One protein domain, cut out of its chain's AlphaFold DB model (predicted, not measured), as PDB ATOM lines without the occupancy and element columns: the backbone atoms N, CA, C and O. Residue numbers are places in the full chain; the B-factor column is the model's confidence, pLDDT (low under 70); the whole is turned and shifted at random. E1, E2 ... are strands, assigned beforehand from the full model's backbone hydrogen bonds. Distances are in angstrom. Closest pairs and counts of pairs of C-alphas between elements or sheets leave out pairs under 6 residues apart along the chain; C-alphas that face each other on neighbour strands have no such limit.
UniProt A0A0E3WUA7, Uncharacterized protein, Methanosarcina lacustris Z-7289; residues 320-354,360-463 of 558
ATOM      1  N   LYS A 320      44.616  -9.753  35.634       94.50
ATOM      2  CA  LYS A 320      43.439  -9.806  34.768       94.50
ATOM      3  C   LYS A 320      42.193  -9.336  35.517       94.50
ATOM      4  O   LYS A 320      41.894  -9.863  36.588       94.50
ATOM      5  N   ILE A 321      41.454  -8.402  34.925       94.12
ATOM      6  CA  ILE A 321      40.116  -7.995  35.369       94.12
ATOM      7  C   ILE A 321      39.091  -8.329  34.288       94.12
ATOM      8  O   ILE A 321      39.395  -8.236  33.101       94.12
ATOM      9  N   ALA A 322      37.902  -8.768  34.695       94.12
ATOM     10  CA  ALA A 322      36.822  -9.099  33.768       94.12
ATOM     11  C   ALA A 322      36.204  -7.828  33.172       94.12
ATOM     12  O   ALA A 322      36.194  -6.779  33.819       94.12
ATOM     13  N   TYR A 323      35.643  -7.919  31.966       93.19
ATOM     14  CA  TYR A 323      34.859  -6.808  31.426       93.19
ATOM     15  C   TYR A 323      33.602  -6.571  32.270       93.19
ATOM     16  O   TYR A 323      32.877  -7.509  32.601       93.19
ATOM     17  N   LYS A 324      33.301  -5.298  32.561       92.44
ATOM     18  CA  LYS A 324      32.019  -4.899  33.170       92.44
ATOM     19  C   LYS A 324      30.837  -5.186  32.242       92.44
ATOM     20  O   LYS A 324      29.756  -5.535  32.710       92.44
ATOM     21  N   ASN A 325      31.050  -5.048  30.928       91.75
ATOM     22  CA  ASN A 325      30.045  -5.361  29.922       91.75
ATOM     23  C   ASN A 325      29.825  -6.884  29.845       91.75
ATOM     24  O   ASN A 325      30.733  -7.597  29.405       91.75
ATOM     25  N   PRO A 326      28.632  -7.395  30.200       87.31
ATOM     26  CA  PRO A 326      28.361  -8.829  30.182       87.31
ATOM     27  C   PRO A 326      28.438  -9.438  28.775       87.31
ATOM     28  O   PRO A 326      28.772 -10.610  28.653       87.31
ATOM     29  N   GLU A 327      28.198  -8.669  27.706       88.88
ATOM     30  CA  GLU A 327      28.362  -9.158  26.325       88.88
ATOM     31  C   GLU A 327      29.826  -9.280  25.884       88.88
ATOM     32  O   GLU A 327      30.103  -9.696  24.762       88.88
ATOM     33  N   MET A 328      30.775  -8.892  26.729       90.12
ATOM     34  CA  MET A 328      32.197  -9.089  26.470       90.12
ATOM     35  C   MET A 328      32.774 -10.240  27.298       90.12
ATOM     36  O   MET A 328      33.975 -10.479  27.229       90.12
ATOM     37  N   SER A 329      31.949 -10.985  28.049       86.25
ATOM     38  CA  SER A 329      32.427 -12.071  28.919       86.25
ATOM     39  C   SER A 329      33.200 -13.156  28.177       86.25
ATOM     40  O   SER A 329      34.072 -13.757  28.781       86.25
ATOM     41  N   ASP A 330      32.902 -13.371  26.893       84.50
ATOM     42  CA  ASP A 330      33.531 -14.387  26.038       84.50
ATOM     43  C   ASP A 330      34.332 -13.738  24.888       84.50
ATOM     44  O   ASP A 330      34.676 -14.391  23.902       84.50
ATOM     45  N   TYR A 331      34.565 -12.422  24.957       86.69
ATOM     46  CA  TYR A 331      35.292 -11.685  23.926       86.69
ATOM     47  C   TYR A 331      36.807 -11.849  24.081       86.69
ATOM     48  O   TYR A 331      37.321 -11.818  25.196       86.69
ATOM     49  N   GLY A 332      37.511 -11.884  22.949       84.75
ATOM     50  CA  GLY A 332      38.957 -11.702  22.865       84.75
ATOM     51  C   GLY A 332      39.772 -12.988  22.980       84.75
ATOM     52  O   GLY A 332      39.262 -14.075  23.227       84.75
ATOM     53  N   GLU A 333      41.080 -12.841  22.798       85.62
ATOM     54  CA  GLU A 333      42.078 -13.892  22.996       85.62
ATOM     55  C   GLU A 333      43.199 -13.370  23.912       85.62
ATOM     56  O   GLU A 333      43.287 -12.174  24.201       85.62
ATOM     57  N   GLU A 334      44.034 -14.283  24.410       85.44
ATOM     58  CA  GLU A 334      45.226 -13.973  25.211       85.44
ATOM     59  C   GLU A 334      44.972 -12.969  26.357       85.44
ATOM     60  O   GLU A 334      44.315 -13.298  27.350       85.44
ATOM     61  N   TRP A 335      45.506 -11.751  26.220       87.81
ATOM     62  CA  TRP A 335      45.493 -10.681  27.215       87.81
ATOM     63  C   TRP A 335      44.179  -9.909  27.284       87.81
ATOM     64  O   TRP A 335      43.969  -9.204  28.270       87.81
ATOM     65  N   PHE A 336      43.311 -10.073  26.280       91.88
ATOM     66  CA  PHE A 336      41.988  -9.450  26.186       91.88
ATOM     67  C   PHE A 336      40.830 -10.463  26.217       91.88
ATOM     68  O   PHE A 336      39.673 -10.076  26.040       91.88
ATOM     69  N   ASN A 337      41.130 -11.746  26.449       91.38
ATOM     70  CA  ASN A 337      40.137 -12.811  26.581       91.38
ATOM     71  C   ASN A 337      39.295 -12.627  27.853       91.38
ATOM     72  O   ASN A 337      39.872 -12.603  28.933       91.38
ATOM     73  N   GLU A 338      37.967 -12.559  27.777       91.38
ATOM     74  CA  GLU A 338      37.006 -12.442  28.903       91.38
ATOM     75  C   GLU A 338      37.217 -11.227  29.836       91.38
ATOM     76  O   GLU A 338      36.577 -11.079  30.882       91.38
ATOM     77  N   GLY A 339      38.158 -10.357  29.503       94.06
ATOM     78  CA  GLY A 339      38.635  -9.269  30.339       94.06
ATOM     79  C   GLY A 339      39.939  -8.722  29.790       94.06
ATOM     80  O   GLY A 339      40.344  -9.097  28.701       94.06
ATOM     81  N   TYR A 340      40.628  -7.877  30.542       94.62
ATOM     82  CA  TYR A 340      41.934  -7.355  30.151       94.62
ATOM     83  C   TYR A 340      42.906  -7.372  31.327       94.62
ATOM     84  O   TYR A 340      42.525  -7.190  32.486       94.62
ATOM     85  N   SER A 341      44.180  -7.626  31.041       94.50
ATOM     86  CA  SER A 341      45.245  -7.529  32.041       94.50
ATOM     87  C   SER A 341      45.596  -6.072  32.302       94.50
ATOM     88  O   SER A 341      45.898  -5.332  31.371       94.50
ATOM     89  N   VAL A 342      45.597  -5.659  33.568       95.31
ATOM     90  CA  VAL A 342      45.981  -4.308  33.986       95.31
ATOM     91  C   VAL A 342      47.272  -4.317  34.784       95.31
ATOM     92  O   VAL A 342      47.526  -5.231  35.568       95.31
ATOM     93  N   LEU A 343      48.074  -3.273  34.606       95.38
ATOM     94  CA  LEU A 343      49.246  -3.003  35.427       95.38
ATOM     95  C   LEU A 343      49.421  -1.501  35.650       95.38
ATOM     96  O   LEU A 343      48.934  -0.676  34.879       95.38
ATOM     97  N   GLY A 344      50.130  -1.155  36.715       95.38
ATOM     98  CA  GLY A 344      50.588   0.189  37.025       95.38
ATOM     99  C   GLY A 344      51.938   0.505  36.383       95.38
ATOM    100  O   GLY A 344      52.862  -0.314  36.435       95.38
ATOM    101  N   TRP A 345      52.066   1.694  35.802       93.62
ATOM    102  CA  TRP A 345      53.328   2.257  35.323       93.62
ATOM    103  C   TRP A 345      53.464   3.707  35.788       93.62
ATOM    104  O   TRP A 345      52.646   4.555  35.418       93.62
ATOM    105  N   ASN A 346      54.476   3.988  36.619       90.44
ATOM    106  CA  ASN A 346      54.670   5.288  37.275       90.44
ATOM    107  C   ASN A 346      53.374   5.800  37.937       90.44
ATOM    108  O   ASN A 346      52.993   6.965  37.791       90.44
ATOM    109  N   GLY A 347      52.658   4.909  38.627       90.00
ATOM    110  CA  GLY A 347      51.432   5.261  39.338       90.00
ATOM    111  C   GLY A 347      50.147   5.327  38.523       90.00
ATOM    112  O   GLY A 347      49.084   5.580  39.092       90.00
ATOM    113  N   LYS A 348      50.209   5.144  37.201       90.94
ATOM    114  CA  LYS A 348      49.038   5.199  36.313       90.94
ATOM    115  C   LYS A 348      48.617   3.799  35.882       90.94
ATOM    116  O   LYS A 348      49.467   2.940  35.673       90.94
ATOM    117  N   LYS A 349      47.307   3.585  35.734       93.62
ATOM    118  CA  LYS A 349      46.704   2.330  35.258       93.62
ATOM    119  C   LYS A 349      46.860   2.210  33.740       93.62
ATOM    120  O   LYS A 349      46.475   3.123  33.014       93.62
ATOM    121  N   TYR A 350      47.353   1.071  33.275       95.56
ATOM    122  CA  TYR A 350      47.444   0.711  31.861       95.56
ATOM    123  C   TYR A 350      46.859  -0.678  31.629       95.56
ATOM    124  O   TYR A 350      46.863  -1.517  32.533       95.56
ATOM    125  N   ALA A 351      46.408  -0.935  30.404       95.56
ATOM    126  CA  ALA A 351      46.193  -2.297  29.937       95.56
ATOM    127  C   ALA A 351      47.495  -2.860  29.358       95.56
ATOM    128  O   ALA A 351      48.235  -2.180  28.646       95.56
ATOM    129  N   TYR A 352      47.781  -4.105  29.704       94.12
ATOM    130  CA  TYR A 352      48.977  -4.830  29.318       94.12
ATOM    131  C   TYR A 352      48.713  -5.626  28.043       94.12
ATOM    132  O   TYR A 352      47.791  -6.440  28.012       94.12
ATOM    133  N   LEU A 353      49.517  -5.387  27.003       90.31
ATOM    134  CA  LEU A 353      49.364  -6.060  25.712       90.31
ATOM    135  C   LEU A 353      50.090  -7.409  25.643       90.31
ATOM    136  O   LEU A 353      49.880  -8.137  24.682       90.31
ATOM    137  N   GLY A 354      50.925  -7.741  26.631       80.31
ATOM    138  CA  GLY A 354      51.720  -8.968  26.626       80.31
ATOM    139  C   GLY A 354      53.228  -8.762  26.513       80.31
ATOM    140  O   GLY A 354      53.727  -7.637  26.425       80.31
ATOM    141  N   VAL A 360      49.064  -0.018  26.966       95.19
ATOM    142  CA  VAL A 360      48.180   1.020  26.405       95.19
ATOM    143  C   VAL A 360      47.439   1.760  27.507       95.19
ATOM    144  O   VAL A 360      47.005   1.163  28.496       95.19
ATOM    145  N   ASN A 361      47.297   3.079  27.349       95.12
ATOM    146  CA  ASN A 361      46.467   3.876  28.249       95.12
ATOM    147  C   ASN A 361      45.015   3.392  28.178       95.12
ATOM    148  O   ASN A 361      44.490   3.146  27.091       95.12
ATOM    149  N   ILE A 362      44.355   3.341  29.330       95.81
ATOM    150  CA  ILE A 362      42.899   3.228  29.418       95.81
ATOM    151  C   ILE A 362      42.369   4.660  29.481       95.81
ATOM    152  O   ILE A 362      42.574   5.354  30.474       95.81
ATOM    153  N   LEU A 363      41.784   5.134  28.384       95.50
ATOM    154  CA  LEU A 363      41.339   6.519  28.233       95.50
ATOM    155  C   LEU A 363      40.003   6.776  28.927       95.50
ATOM    156  O   LEU A 363      39.826   7.849  29.499       95.50
ATOM    157  N   LEU A 364      39.091   5.802  28.876       95.31
ATOM    158  CA  LEU A 364      37.791   5.836  29.542       95.31
ATOM    159  C   LEU A 364      37.459   4.453  30.112       95.31
ATOM    160  O   LEU A 364      37.721   3.442  29.461       95.31
ATOM    161  N   ASP A 365      36.873   4.451  31.307       93.69
ATOM    162  CA  ASP A 365      36.299   3.307  32.033       93.69
ATOM    163  C   ASP A 365      35.135   3.883  32.860       93.69
ATOM    164  O   ASP A 365      35.300   4.258  34.022       93.69
ATOM    165  N   GLU A 366      33.999   4.127  32.197       93.88
ATOM    166  CA  GLU A 366      32.828   4.806  32.771       93.88
ATOM    167  C   GLU A 366      31.607   3.880  32.789       93.88
ATOM    168  O   GLU A 366      31.305   3.192  31.811       93.88
ATOM    169  N   ASP A 367      30.861   3.887  33.894       92.12
ATOM    170  CA  ASP A 367      29.748   2.953  34.068       92.12
ATOM    171  C   ASP A 367      28.520   3.332  33.237       92.12
ATOM    172  O   ASP A 367      27.894   2.439  32.666       92.12
ATOM    173  N   GLU A 368      28.169   4.621  33.146       95.19
ATOM    174  CA  GLU A 368      26.961   5.093  32.456       95.19
ATOM    175  C   GLU A 368      27.138   6.484  31.816       95.19
ATOM    176  O   GLU A 368      27.794   7.366  32.370       95.19
ATOM    177  N   LYS A 369      26.474   6.720  30.676       95.44
ATOM    178  CA  LYS A 369      26.369   8.040  30.029       95.44
ATOM    179  C   LYS A 369      25.055   8.168  29.266       95.44
ATOM    180  O   LYS A 369      24.719   7.326  28.443       95.44
ATOM    181  N   LEU A 370      24.365   9.294  29.432       94.56
ATOM    182  CA  LEU A 370      23.264   9.682  28.547       94.56
ATOM    183  C   LEU A 370      23.805  10.517  27.376       94.56
ATOM    184  O   LEU A 370      24.512  11.501  27.614       94.56
ATOM    185  N   LEU A 371      23.502  10.131  26.134       95.00
ATOM    186  CA  LEU A 371      23.952  10.827  24.921       95.00
ATOM    187  C   LEU A 371      22.767  11.234  24.038       95.00
ATOM    188  O   LEU A 371      21.970  10.382  23.638       95.00
ATOM    189  N   HIS A 372      22.654  12.521  23.706       92.81
ATOM    190  CA  HIS A 372      21.574  13.027  22.855       92.81
ATOM    191  C   HIS A 372      21.971  13.080  21.366       92.81
ATOM    192  O   HIS A 372      23.137  13.311  21.036       92.81
ATOM    193  N   PRO A 373      21.021  12.910  20.424       90.69
ATOM    194  CA  PRO A 373      21.275  13.155  19.006       90.69
ATOM    195  C   PRO A 373      21.816  14.567  18.756       90.69
ATOM    196  O   PRO A 373      21.268  15.552  19.250       90.69
ATOM    197  N   GLY A 374      22.885  14.661  17.965       86.62
ATOM    198  CA  GLY A 374      23.585  15.920  17.690       86.62
ATOM    199  C   GLY A 374      24.632  16.322  18.736       86.62
ATOM    200  O   GLY A 374      25.399  17.246  18.466       86.62
ATOM    201  N   GLU A 375      24.714  15.634  19.881       93.56
ATOM    202  CA  GLU A 375      25.831  15.785  20.815       93.56
ATOM    203  C   GLU A 375      27.058  14.989  20.368       93.56
ATOM    204  O   GLU A 375      26.978  13.965  19.680       93.56
ATOM    205  N   GLU A 376      28.214  15.477  20.801       95.00
ATOM    206  CA  GLU A 376      29.511  14.856  20.595       95.00
ATOM    207  C   GLU A 376      30.066  14.437  21.951       95.00
ATOM    208  O   GLU A 376      30.246  15.276  22.834       95.00
ATOM    209  N   TYR A 377      30.329  13.144  22.126       97.12
ATOM    210  CA  TYR A 377      30.976  12.640  23.331       97.12
ATOM    211  C   TYR A 377      32.465  12.424  23.062       97.12
ATOM    212  O   TYR A 377      32.833  11.580  22.246       97.12
ATOM    213  N   ASP A 378      33.303  13.235  23.711       97.00
ATOM    214  CA  ASP A 378      34.764  13.178  23.615       97.00
ATOM    215  C   ASP A 378      35.297  11.885  24.241       97.00
ATOM    216  O   ASP A 378      35.215  11.695  25.453       97.00
ATOM    217  N   LEU A 379      35.880  11.024  23.404       96.31
ATOM    218  CA  LEU A 379      36.484   9.755  23.807       96.31
ATOM    219  C   LEU A 379      37.993   9.871  24.088       96.31
ATOM    220  O   LEU A 379      38.653   8.855  24.285       96.31
ATOM    221  N   LYS A 380      38.535  11.099  24.121       96.06
ATOM    222  CA  LYS A 380      39.970  11.421  24.225       96.06
ATOM    223  C   LYS A 380      40.765  11.052  22.972       96.06
ATOM    224  O   LYS A 380      40.271  10.436  22.036       96.06
ATOM    225  N   GLU A 381      41.996  11.566  22.899       94.75
ATOM    226  CA  GLU A 381      42.931  11.372  21.771       94.75
ATOM    227  C   GLU A 381      42.333  11.676  20.375       94.75
ATOM    228  O   GLU A 381      42.722  11.105  19.352       94.75
ATOM    229  N   GLY A 382      41.388  12.623  20.327       95.19
ATOM    230  CA  GLY A 382      40.701  13.042  19.104       95.19
ATOM    231  C   GLY A 382      39.600  12.087  18.634       95.19
ATOM    232  O   GLY A 382      39.076  12.287  17.534       95.19
ATOM    233  N   TYR A 383      39.252  11.068  19.423       97.88
ATOM    234  CA  TYR A 383      38.100  10.209  19.178       97.88
ATOM    235  C   TYR A 383      36.806  10.836  19.706       97.88
ATOM    236  O   TYR A 383      36.787  11.553  20.705       97.88
ATOM    237  N   THR A 384      35.692  10.579  19.026       98.12
ATOM    238  CA  THR A 384      34.378  11.112  19.412       98.12
ATOM    239  C   THR A 384      33.272  10.137  19.038       98.12
ATOM    240  O   THR A 384      33.273   9.616  17.923       98.12
ATOM    241  N   LEU A 385      32.302   9.920  19.927       98.06
ATOM    242  CA  LEU A 385      31.083   9.162  19.638       98.06
ATOM    243  C   LEU A 385      29.924  10.115  19.329       98.06
ATOM    244  O   LEU A 385      29.718  11.093  20.049       98.06
ATOM    245  N   LYS A 386      29.141   9.808  18.287       97.06
ATOM    246  CA  LYS A 386      27.889  10.517  17.982       97.06
ATOM    247  C   LYS A 386      26.758   9.540  17.696       97.06
ATOM    248  O   LYS A 386      26.966   8.536  17.011       97.06
ATOM    249  N   VAL A 387      25.558   9.895  18.150       95.00
ATOM    250  CA  VAL A 387      24.300   9.297  17.680       95.00
ATOM    251  C   VAL A 387      23.945   9.978  16.363       95.00
ATOM    252  O   VAL A 387      23.589  11.158  16.347       95.00
ATOM    253  N   THR A 388      24.109   9.264  15.254       92.56
ATOM    254  CA  THR A 388      23.896   9.806  13.906       92.56
ATOM    255  C   THR A 388      22.462   9.649  13.427       92.56
ATOM    256  O   THR A 388      22.003  10.479  12.646       92.56
ATOM    257  N   ASP A 389      21.752   8.633  13.916       90.56
ATOM    258  CA  ASP A 389      20.338   8.402  13.626       90.56
ATOM    259  C   ASP A 389      19.686   7.504  14.695       90.56
ATOM    260  O   ASP A 389      20.374   6.835  15.473       90.56
ATOM    261  N   LEU A 390      18.355   7.480  14.721       88.81
ATOM    262  CA  LEU A 390      17.541   6.587  15.547       88.81
ATOM    263  C   LEU A 390      16.450   5.965  14.665       88.81
ATOM    264  O   LEU A 390      15.606   6.687  14.138       88.81
ATOM    265  N   ASP A 391      16.425   4.636  14.536       81.12
ATOM    266  CA  ASP A 391      15.384   3.932  13.770       81.12
ATOM    267  C   ASP A 391      14.618   2.972  14.666       81.12
ATOM    268  O   ASP A 391      15.203   1.993  15.122       81.12
ATOM    269  N   SER A 392      13.315   3.234  14.821       69.06
ATOM    270  CA  SER A 392      12.247   2.388  15.385       69.06
ATOM    271  C   SER A 392      12.426   1.838  16.806       69.06
ATOM    272  O   SER A 392      11.445   1.849  17.529       69.06
ATOM    273  N   ASP A 393      13.634   1.441  17.204       81.00
ATOM    274  CA  ASP A 393      14.131   1.160  18.561       81.00
ATOM    275  C   ASP A 393      15.685   1.117  18.620       81.00
ATOM    276  O   ASP A 393      16.262   1.047  19.700       81.00
ATOM    277  N   ASN A 394      16.390   1.171  17.482       88.00
ATOM    278  CA  ASN A 394      17.846   1.050  17.362       88.00
ATOM    279  C   ASN A 394      18.559   2.409  17.384       88.00
ATOM    280  O   ASN A 394      18.014   3.426  16.946       88.00
ATOM    281  N   ALA A 395      19.822   2.397  17.811       91.88
ATOM    282  CA  ALA A 395      20.719   3.544  17.745       91.88
ATOM    283  C   ALA A 395      21.767   3.370  16.638       91.88
ATOM    284  O   ALA A 395      22.466   2.358  16.582       91.88
ATOM    285  N   TYR A 396      21.909   4.382  15.782       94.00
ATOM    286  CA  TYR A 396      22.991   4.466  14.807       94.00
ATOM    287  C   TYR A 396      24.101   5.278  15.447       94.00
ATOM    288  O   TYR A 396      23.940   6.465  15.742       94.00
ATOM    289  N   LEU A 397      25.219   4.616  15.699       95.19
ATOM    290  CA  LEU A 397      26.347   5.187  16.413       95.19
ATOM    291  C   LEU A 397      27.557   5.202  15.489       95.19
ATOM    292  O   LEU A 397      27.891   4.199  14.854       95.19
ATOM    293  N   THR A 398      28.230   6.347  15.432       97.38
ATOM    294  CA  THR A 398      29.444   6.529  14.639       97.38
ATOM    295  C   THR A 398      30.570   7.021  15.535       97.38
ATOM    296  O   THR A 398      30.430   8.028  16.232       97.38
ATOM    297  N   VAL A 399      31.699   6.317  15.473       97.75
ATOM    298  CA  VAL A 399      32.966   6.740  16.067       97.75
ATOM    299  C   VAL A 399      33.725   7.550  15.024       97.75
ATOM    300  O   VAL A 399      33.934   7.105  13.891       97.75
ATOM    301  N   PHE A 400      34.152   8.739  15.418       97.69
ATOM    302  CA  PHE A 400      34.984   9.633  14.631       97.69
ATOM    303  C   PHE A 400      36.386   9.693  15.227       97.69
ATOM    304  O   PHE A 400      36.536   9.600  16.439       97.69
ATOM    305  N   ARG A 401      37.394   9.916  14.383       96.94
ATOM    306  CA  ARG A 401      38.729  10.363  14.784       96.94
ATOM    307  C   ARG A 401      39.061  11.640  14.032       96.94
ATOM    308  O   ARG A 401      39.056  11.640  12.803       96.94
ATOM    309  N   ASN A 402      39.339  12.729  14.745       95.31
ATOM    310  CA  ASN A 402      39.627  14.040  14.154       95.31
ATOM    311  C   ASN A 402      38.564  14.459  13.117       95.31
ATOM    312  O   ASN A 402      38.892  14.865  12.002       95.31
ATOM    313  N   ASN A 403      37.282  14.324  13.480       93.56
ATOM    314  CA  ASN A 403      36.106  14.591  12.636       93.56
ATOM    315  C   ASN A 403      35.921  13.683  11.405       93.56
ATOM    316  O   ASN A 403      35.011  13.922  10.611       93.56
ATOM    317  N   LEU A 404      36.722  12.629  11.243       96.50
ATOM    318  CA  LEU A 404      36.543  11.634  10.183       96.50
ATOM    319  C   LEU A 404      35.889  10.367  10.751       96.50
ATOM    320  O   LEU A 404      36.376   9.860  11.759       96.50
ATOM    321  N   PRO A 405      34.808   9.841  10.146       96.75
ATOM    322  CA  PRO A 405      34.180   8.610  10.621       96.75
ATOM    323  C   PRO A 405      35.132   7.427  10.406       96.75
ATOM    324  O   PRO A 405      35.598   7.202   9.289       96.75
ATOM    325  N   VAL A 406      35.422   6.681  11.473       97.38
ATOM    326  CA  VAL A 406      36.324   5.512  11.449       97.38
ATOM    327  C   VAL A 406      35.586   4.196  11.666       97.38
ATOM    328  O   VAL A 406      36.036   3.160  11.187       97.38
ATOM    329  N   TYR A 407      34.440   4.235  12.347       97.12
ATOM    330  CA  TYR A 407      33.605   3.067  12.595       97.12
ATOM    331  C   TYR A 407      32.141   3.485  12.742       97.12
ATOM    332  O   TYR A 407      31.844   4.576  13.225       97.12
ATOM    333  N   SER A 408      31.202   2.657  12.297       95.19
ATOM    334  CA  SER A 408      29.767   2.889  12.486       95.19
ATOM    335  C   SER A 408      29.044   1.569  12.626       95.19
ATOM    336  O   SER A 408      29.364   0.621  11.910       95.19
ATOM    337  N   SER A 409      28.056   1.527  13.511       93.19
ATOM    338  CA  SER A 409      27.211   0.355  13.686       93.19
ATOM    339  C   SER A 409      25.785   0.754  14.054       93.19
ATOM    340  O   SER A 409      25.545   1.836  14.595       93.19
ATOM    341  N   ILE A 410      24.850  -0.133  13.729       92.25
ATOM    342  CA  ILE A 410      23.448  -0.049  14.133       92.25
ATOM    343  C   ILE A 410      23.299  -1.008  15.300       92.25
ATOM    344  O   ILE A 410      23.484  -2.210  15.121       92.25
ATOM    345  N   ILE A 411      22.992  -0.478  16.478       91.62
ATOM    346  CA  ILE A 411      22.930  -1.264  17.704       91.62
ATOM    347  C   ILE A 411      21.504  -1.282  18.232       91.62
ATOM    348  O   ILE A 411      20.866  -0.235  18.382       91.62
ATOM    349  N   SER A 412      21.010  -2.476  18.533       89.81
ATOM    350  CA  SER A 412      19.743  -2.649  19.232       89.81
ATOM    351  C   SER A 412      19.969  -2.495  20.738       89.81
ATOM    352  O   SER A 412      20.902  -3.107  21.248       89.81
ATOM    353  N   PRO A 413      19.151  -1.728  21.479       87.00
ATOM    354  CA  PRO A 413      19.272  -1.629  22.931       87.00
ATOM    355  C   PRO A 413      18.937  -2.951  23.626       87.00
ATOM    356  O   PRO A 413      18.100  -3.731  23.158       87.00
ATOM    357  N   GLY A 414      19.579  -3.196  24.764       73.69
ATOM    358  CA  GLY A 414      19.596  -4.513  25.384       73.69
ATOM    359  C   GLY A 414      18.478  -4.862  26.365       73.69
ATOM    360  O   GLY A 414      18.309  -4.238  27.408       73.69
ATOM    361  N   LYS A 415      17.777  -5.966  26.038       60.22
ATOM    362  CA  LYS A 415      17.023  -6.885  26.929       60.22
ATOM    363  C   LYS A 415      17.218  -8.378  26.543       60.22
ATOM    364  O   LYS A 415      16.513  -9.227  27.090       60.22
ATOM    365  N   SER A 416      18.111  -8.702  25.594       57.19
ATOM    366  CA  SER A 416      18.435 -10.069  25.130       57.19
ATOM    367  C   SER A 416      19.844 -10.484  25.584       57.19
ATOM    368  O   SER A 416      20.624  -9.647  26.022       57.19
ATOM    369  N   ALA A 417      20.149 -11.782  25.513       50.94
ATOM    370  CA  ALA A 417      21.427 -12.383  25.920       50.94
ATOM    371  C   ALA A 417      22.345 -12.716  24.724       50.94
ATOM    372  O   ALA A 417      23.253 -13.536  24.853       50.94
ATOM    373  N   ASP A 418      22.083 -12.139  23.549       60.78
ATOM    374  CA  ASP A 418      22.842 -12.429  22.334       60.78
ATOM    375  C   ASP A 418      24.136 -11.599  22.304       60.78
ATOM    376  O   ASP A 418      24.105 -10.385  22.099       60.78
ATOM    377  N   LEU A 419      25.277 -12.271  22.496       57.06
ATOM    378  CA  LEU A 419      26.624 -11.690  22.461       57.06
ATOM    379  C   LEU A 419      26.823 -10.810  21.210       57.06
ATOM    380  O   LEU A 419      26.668 -11.284  20.082       57.06
ATOM    381  N   GLY A 420      27.193  -9.540  21.405       64.94
ATOM    382  CA  GLY A 420      27.527  -8.610  20.322       64.94
ATOM    383  C   GLY A 420      26.332  -7.955  19.622       64.94
ATOM    384  O   GLY A 420      26.506  -7.397  18.538       64.94
ATOM    385  N   THR A 421      25.128  -8.012  20.202       81.12
ATOM    386  CA  THR A 421      23.938  -7.343  19.640       81.12
ATOM    387  C   THR A 421      23.650  -5.984  20.266       81.12
ATOM    388  O   THR A 421      23.106  -5.108  19.588       81.12
ATOM    389  N   HIS A 422      24.035  -5.793  21.529       91.25
ATOM    390  CA  HIS A 422      23.775  -4.573  22.292       91.25
ATOM    391  C   HIS A 422      25.037  -3.750  22.544       91.25
ATOM    392  O   HIS A 422      24.974  -2.696  23.170       91.25
ATOM    393  N   THR A 423      26.179  -4.200  22.028       92.69
ATOM    394  CA  THR A 423      27.476  -3.552  22.201       92.69
ATOM    395  C   THR A 423      27.986  -3.009  20.874       92.69
ATOM    396  O   THR A 423      28.159  -3.753  19.908       92.69
ATOM    397  N   LEU A 424      28.304  -1.715  20.828       94.44
ATOM    398  CA  LEU A 424      29.192  -1.204  19.790       94.44
ATOM    399  C   LEU A 424      30.611  -1.624  20.155       94.44
ATOM    400  O   LEU A 424      31.105  -1.226  21.205       94.44
ATOM    401  N   LEU A 425      31.259  -2.396  19.283       94.56
ATOM    402  CA  LEU A 425      32.626  -2.869  19.469       94.56
ATOM    403  C   LEU A 425      33.489  -2.472  18.269       94.56
ATOM    404  O   LEU A 425      33.309  -2.976  17.162       94.56
ATOM    405  N   TYR A 426      34.440  -1.577  18.500       95.69
ATOM    406  CA  TYR A 426      35.443  -1.175  17.526       95.69
ATOM    407  C   TYR A 426      36.805  -1.741  17.932       95.69
ATOM    408  O   TYR A 426      37.365  -1.345  18.954       95.69
ATOM    409  N   THR A 427      37.334  -2.667  17.130       94.94
ATOM    410  CA  THR A 427      38.620  -3.332  17.372       94.94
ATOM    411  C   THR A 427      39.736  -2.759  16.502       94.94
ATOM    412  O   THR A 427      39.501  -2.195  15.426       94.94
ATOM    413  N   LYS A 428      40.979  -2.900  16.970       95.00
ATOM    414  CA  LYS A 428      42.183  -2.531  16.224       95.00
ATOM    415  C   LYS A 428      43.351  -3.424  16.629       95.00
ATOM    416  O   LYS A 428      43.525  -3.718  17.804       95.00
ATOM    417  N   GLU A 429      44.171  -3.813  15.660       94.38
ATOM    418  CA  GLU A 429      45.424  -4.523  15.928       94.38
ATOM    419  C   GLU A 429      46.507  -3.528  16.382       94.38
ATOM    420  O   GLU A 429      46.823  -2.580  15.656       94.38
ATOM    421  N   LEU A 430      47.065  -3.736  17.579       93.12
ATOM    422  CA  LEU A 430      48.161  -2.960  18.166       93.12
ATOM    423  C   LEU A 430      49.307  -3.912  18.516       93.12
ATOM    424  O   LEU A 430      49.117  -4.843  19.290       93.12
ATOM    425  N   ASN A 431      50.492  -3.701  17.938       91.56
ATOM    426  CA  ASN A 431      51.674  -4.550  18.153       91.56
ATOM    427  C   ASN A 431      51.403  -6.066  17.989       91.56
ATOM    428  O   ASN A 431      51.991  -6.890  18.682       91.56
ATOM    429  N   GLY A 432      50.520  -6.431  17.051       89.56
ATOM    430  CA  GLY A 432      50.136  -7.820  16.775       89.56
ATOM    431  C   GLY A 432      49.050  -8.393  17.694       89.56
ATOM    432  O   GLY A 432      48.749  -9.577  17.583       89.56
ATOM    433  N   VAL A 433      48.457  -7.578  18.569       91.38
ATOM    434  CA  VAL A 433      47.378  -7.962  19.493       91.38
ATOM    435  C   VAL A 433      46.081  -7.292  19.057       91.38
ATOM    436  O   VAL A 433      46.054  -6.081  18.832       91.38
ATOM    437  N   GLU A 434      44.993  -8.053  18.938       92.75
ATOM    438  CA  GLU A 434      43.667  -7.478  18.701       92.75
ATOM    439  C   GLU A 434      43.142  -6.838  19.993       92.75
ATOM    440  O   GLU A 434      42.870  -7.520  20.977       92.75
ATOM    441  N   VAL A 435      43.000  -5.514  19.982       94.56
ATOM    442  CA  VAL A 435      42.508  -4.737  21.120       94.56
ATOM    443  C   VAL A 435      41.080  -4.264  20.829       94.56
ATOM    444  O   VAL A 435      40.842  -3.700  19.752       94.56
ATOM    445  N   PRO A 436      40.126  -4.412  21.770       94.94
ATOM    446  CA  PRO A 436      38.801  -3.799  21.688       94.94
ATOM    447  C   PRO A 436      38.906  -2.295  21.955       94.94
ATOM    448  O   PRO A 436      38.492  -1.807  23.002       94.94
ATOM    449  N   LEU A 437      39.514  -1.571  21.012       96.44
ATOM    450  CA  LEU A 437      39.909  -0.168  21.134       96.44
ATOM    451  C   LEU A 437      38.805   0.722  21.717       96.44
ATOM    452  O   LEU A 437      39.090   1.584  22.543       96.44
ATOM    453  N   PHE A 438      37.553   0.504  21.314       97.44
ATOM    454  CA  PHE A 438      36.401   1.141  21.936       97.44
ATOM    455  C   PHE A 438      35.225   0.173  22.045       97.44
ATOM    456  O   PHE A 438      34.820  -0.425  21.043       97.44
ATOM    457  N   SER A 439      34.634   0.073  23.235       95.88
ATOM    458  CA  SER A 439      33.379  -0.636  23.452       95.88
ATOM    459  C   SER A 439      32.395   0.172  24.294       95.88
ATOM    460  O   SER A 439      32.767   0.931  25.189       95.88
ATOM    461  N   VAL A 440      31.109   0.030  23.974       96.25
ATOM    462  CA  VAL A 440      30.021   0.619  24.758       96.25
ATOM    463  C   VAL A 440      28.748  -0.205  24.606       96.25
ATOM    464  O   VAL A 440      28.364  -0.567  23.493       96.25
ATOM    465  N   TYR A 441      28.094  -0.493  25.729       94.56
ATOM    466  CA  TYR A 441      26.805  -1.175  25.781       94.56
ATOM    467  C   TYR A 441      25.661  -0.168  25.659       94.56
ATOM    468  O   TYR A 441      25.674   0.884  26.296       94.56
ATOM    469  N   ILE A 442      24.652  -0.483  24.857       93.62
ATOM    470  CA  ILE A 442      23.471   0.353  24.661       93.62
ATOM    471  C   ILE A 442      22.347  -0.237  25.518       93.62
ATOM    472  O   ILE A 442      21.717  -1.231  25.159       93.62
ATOM    473  N   ASP A 443      22.082   0.390  26.661       92.12
ATOM    474  CA  ASP A 443      21.090  -0.074  27.635       92.12
ATOM    475  C   ASP A 443      19.659   0.227  27.190       92.12
ATOM    476  O   ASP A 443      18.774  -0.624  27.252       92.12
ATOM    477  N   SER A 444      19.417   1.444  26.708       90.88
ATOM    478  CA  SER A 444      18.096   1.845  26.235       90.88
ATOM    479  C   SER A 444      18.161   3.012  25.260       90.88
ATOM    480  O   SER A 444      19.059   3.852  25.309       90.88
ATOM    481  N   VAL A 445      17.175   3.069  24.368       91.19
ATOM    482  CA  VAL A 445      16.933   4.207  23.479       91.19
ATOM    483  C   VAL A 445      15.613   4.842  23.891       91.19
ATOM    484  O   VAL A 445      14.584   4.174  23.979       91.19
ATOM    485  N   ILE A 446      15.642   6.142  24.163       88.50
ATOM    486  CA  ILE A 446      14.468   6.949  24.477       88.50
ATOM    487  C   ILE A 446      14.169   7.786  23.236       88.50
ATOM    488  O   ILE A 446      15.046   8.497  22.749       88.50
ATOM    489  N   GLN A 447      12.940   7.714  22.727       84.00
ATOM    490  CA  GLN A 447      12.468   8.558  21.626       84.00
ATOM    491  C   GLN A 447      11.281   9.406  22.095       84.00
ATOM    492  O   GLN A 447      10.334   8.891  22.690       84.00
ATOM    493  N   GLY A 448      11.318  10.712  21.826       78.06
ATOM    494  CA  GLY A 448      10.237  11.638  22.169       78.06
ATOM    495  C   GLY A 448      10.436  13.014  21.541       78.06
ATOM    496  O   GLY A 448      11.544  13.341  21.118       78.06
ATOM    497  N   GLU A 449       9.376  13.832  21.476       69.81
ATOM    498  CA  GLU A 449       9.446  15.200  20.933       69.81
ATOM    499  C   GLU A 449      10.464  16.045  21.722       69.81
ATOM    500  O   GLU A 449      10.165  16.585  22.785       69.81
ATOM    501  N   GLY A 450      11.695  16.125  21.209       66.69
ATOM    502  CA  GLY A 450      12.792  16.908  21.786       66.69
ATOM    503  C   GLY A 450      13.539  16.270  22.964       66.69
ATOM    504  O   GLY A 450      14.376  16.942  23.554       66.69
ATOM    505  N   LEU A 451      13.266  15.005  23.309       78.19
ATOM    506  CA  LEU A 451      13.892  14.304  24.447       78.19
ATOM    507  C   LEU A 451      14.564  12.983  24.048       78.19
ATOM    508  O   LEU A 451      14.790  12.121  24.899       78.19
ATOM    509  N   SER A 452      14.866  12.798  22.761       89.56
ATOM    510  CA  SER A 452      15.537  11.582  22.315       89.56
ATOM    511  C   SER A 452      16.936  11.468  22.925       89.56
ATOM    512  O   SER A 452      17.678  12.452  22.990       89.56
ATOM    513  N   ALA A 453      17.292  10.274  23.385       91.56
ATOM    514  CA  ALA A 453      18.571   9.997  24.026       91.56
ATOM    515  C   ALA A 453      18.911   8.508  23.948       91.56
ATOM    516  O   ALA A 453      18.021   7.659  23.878       91.56
ATOM    517  N   VAL A 454      20.200   8.195  24.011       93.94
ATOM    518  CA  VAL A 454      20.714   6.832  24.128       93.94
ATOM    519  C   VAL A 454      21.384   6.700  25.491       93.94
ATOM    520  O   VAL A 454      22.269   7.491  25.821       93.94
ATOM    521  N   ASN A 455      20.940   5.731  26.288       94.00
ATOM    522  CA  ASN A 455      21.580   5.374  27.545       94.00
ATOM    523  C   ASN A 455      22.706   4.375  27.265       94.00
ATOM    524  O   ASN A 455      22.457   3.260  26.800       94.00
ATOM    525  N   LEU A 456      23.934   4.800  27.518       95.62
ATOM    526  CA  LEU A 456      25.156   4.040  27.316       95.62
ATOM    527  C   LEU A 456      25.640   3.491  28.656       95.62
ATOM    528  O   LEU A 456      25.543   4.187  29.666       95.62
ATOM    529  N   LYS A 457      26.197   2.281  28.654       95.38
ATOM    530  CA  LYS A 457      26.833   1.657  29.817       95.38
ATOM    531  C   LYS A 457      28.179   1.039  29.481       95.38
ATOM    532  O   LYS A 457      28.427   0.688  28.326       95.38
ATOM    533  N   TYR A 458      29.001   0.851  30.512       94.81
ATOM    534  CA  TYR A 458      30.271   0.121  30.450       94.81
ATOM    535  C   TYR A 458      31.184   0.646  29.333       94.81
ATOM    536  O   TYR A 458      31.667  -0.112  28.494       94.81
ATOM    537  N   ILE A 459      31.340   1.966  29.282       97.12
ATOM    538  CA  ILE A 459      32.149   2.652  28.280       97.12
ATOM    539  C   ILE A 459      33.607   2.334  28.571       97.12
ATOM    540  O   ILE A 459      34.124   2.695  29.625       97.12
ATOM    541  N   LEU A 460      34.271   1.704  27.609       96.94
ATOM    542  CA  LEU A 460      35.677   1.352  27.700       96.94
ATOM    543  C   LEU A 460      36.389   1.833  26.439       96.94
ATOM    544  O   LEU A 460      35.975   1.530  25.319       96.94
ATOM    545  N   HIS A 461      37.455   2.608  26.610       97.62
ATOM    546  CA  HIS A 461      38.253   3.109  25.497       97.62
ATOM    547  C   HIS A 461      39.742   2.965  25.808       97.62
ATOM    548  O   HIS A 461      40.221   3.496  26.810       97.62
ATOM    549  N   PHE A 462      40.482   2.293  24.931       97.25
ATOM    550  CA  PHE A 462      41.937   2.176  25.000       97.25
ATOM    551  C   PHE A 462      42.593   3.124  24.002       97.25
ATOM    552  O   PHE A 462      42.071   3.358  22.915       97.25
ATOM    553  N   SER A 463      43.761   3.656  24.353       96.56
ATOM    554  CA  SER A 463      44.578   4.407  23.401       96.56
ATOM    555  C   SER A 463      45.036   3.506  22.259       96.56
ATOM    556  O   SER A 463      45.369   2.337  22.454       96.56
TER     557      SER A 463
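AT A GLANCE: This is residues 320 to 354 and 360 to 463 of the 558 residues of an uncharacterized protein of Methanosarcina lacustris Z-7289 (UniProt A0A0E3WUA7). Two strongly twisted sheets form a sandwich, partly face to face: E4, E11, E10 and E9 of the larger sheet cover the smaller sheet of E5 to E8. The short strands E1, E2 and E3 carry the larger sheet on past the sandwich, toward one end of the long axis. The printed part has 139 residues, with no named helix and eleven named strands, E1 to E11 in chain order; the class is all strand. Both sheets are antiparallel, in the orders E1 E2 E3 E4 E11 E10 E9 and E5 E6 E7 E8. The whole is compact, with a radius of gyration of the C-alphas of 15.0 A and spans of 48 by 34 by 25 A.

HOW THE PARTS SIT: In the larger sheet, E10, residues 433 to 446, is the antiparallel neighbour of edge strand E9, residues 423 to 430, with N 426 and O 438 2.8 A apart. On its other side is E11, residues 453 to 462, with N 439 and O 460 2.9 A apart. E9, E10 and E11 form a meander, each strand the antiparallel neighbour of the one before. E4, residues 360 to 371, pairs with E11 through N 366 and O 459, 2.9 A, and with E3, residues 348 to 352, through N 360 and O 351, 2.9 A. E2, residues 339 to 345, forms hairpins with E3, N 343 to O 350 being 3.0 A, and with edge strand E1, residues 320 to 322, N 321 to O 340 being 2.9 A. E4 bends by 80 degrees at residue 368 and E11 by 68 degrees at residue 458. The other sheet is a meander of E5, residues 377 to 380, E6, residues 383 to 391, E7, residues 394 to 401, and E8, residues 404 to 411. Its pairs include N 379 and O 383, 2.9 A, N 386 and O 398, 3.0 A, and N 397 and O 409, 3.0 A. The strands of the two sheets stand at 30 degrees. Between the sheets, the closest C-alphas of E4 and E5 are Leu 363 and Lys 380, 6.5 A, and those of E8 and E9 are Ile 411 and Leu 424, 6.6 A.

IN THESE COORDINATES: E1 begins at C-alpha 320, (43.439, -9.806, 34.768). E10, the longest strand, measures 36.5 A from C-alpha 433, (47.378, -7.962, 19.493); E4 measures 26.2 A, E11 24.7 A and E6 24.2 A. E11 ends at C-alpha 462, (41.937, 2.176, 25.000).

THE WHOLE: The C-alphas farthest apart, Asn 346 and Glu 449, are 49.1 A apart. Residues 355 to 359 are not printed, and C-alphas 354 and 360 are 10.6 A apart across that cut. The links E1 to E2 and E8 to E9 are long. The mean pLDDT of the printed part is 90.6; residues 392, 415 to 420 and 449 to 450 are under 70.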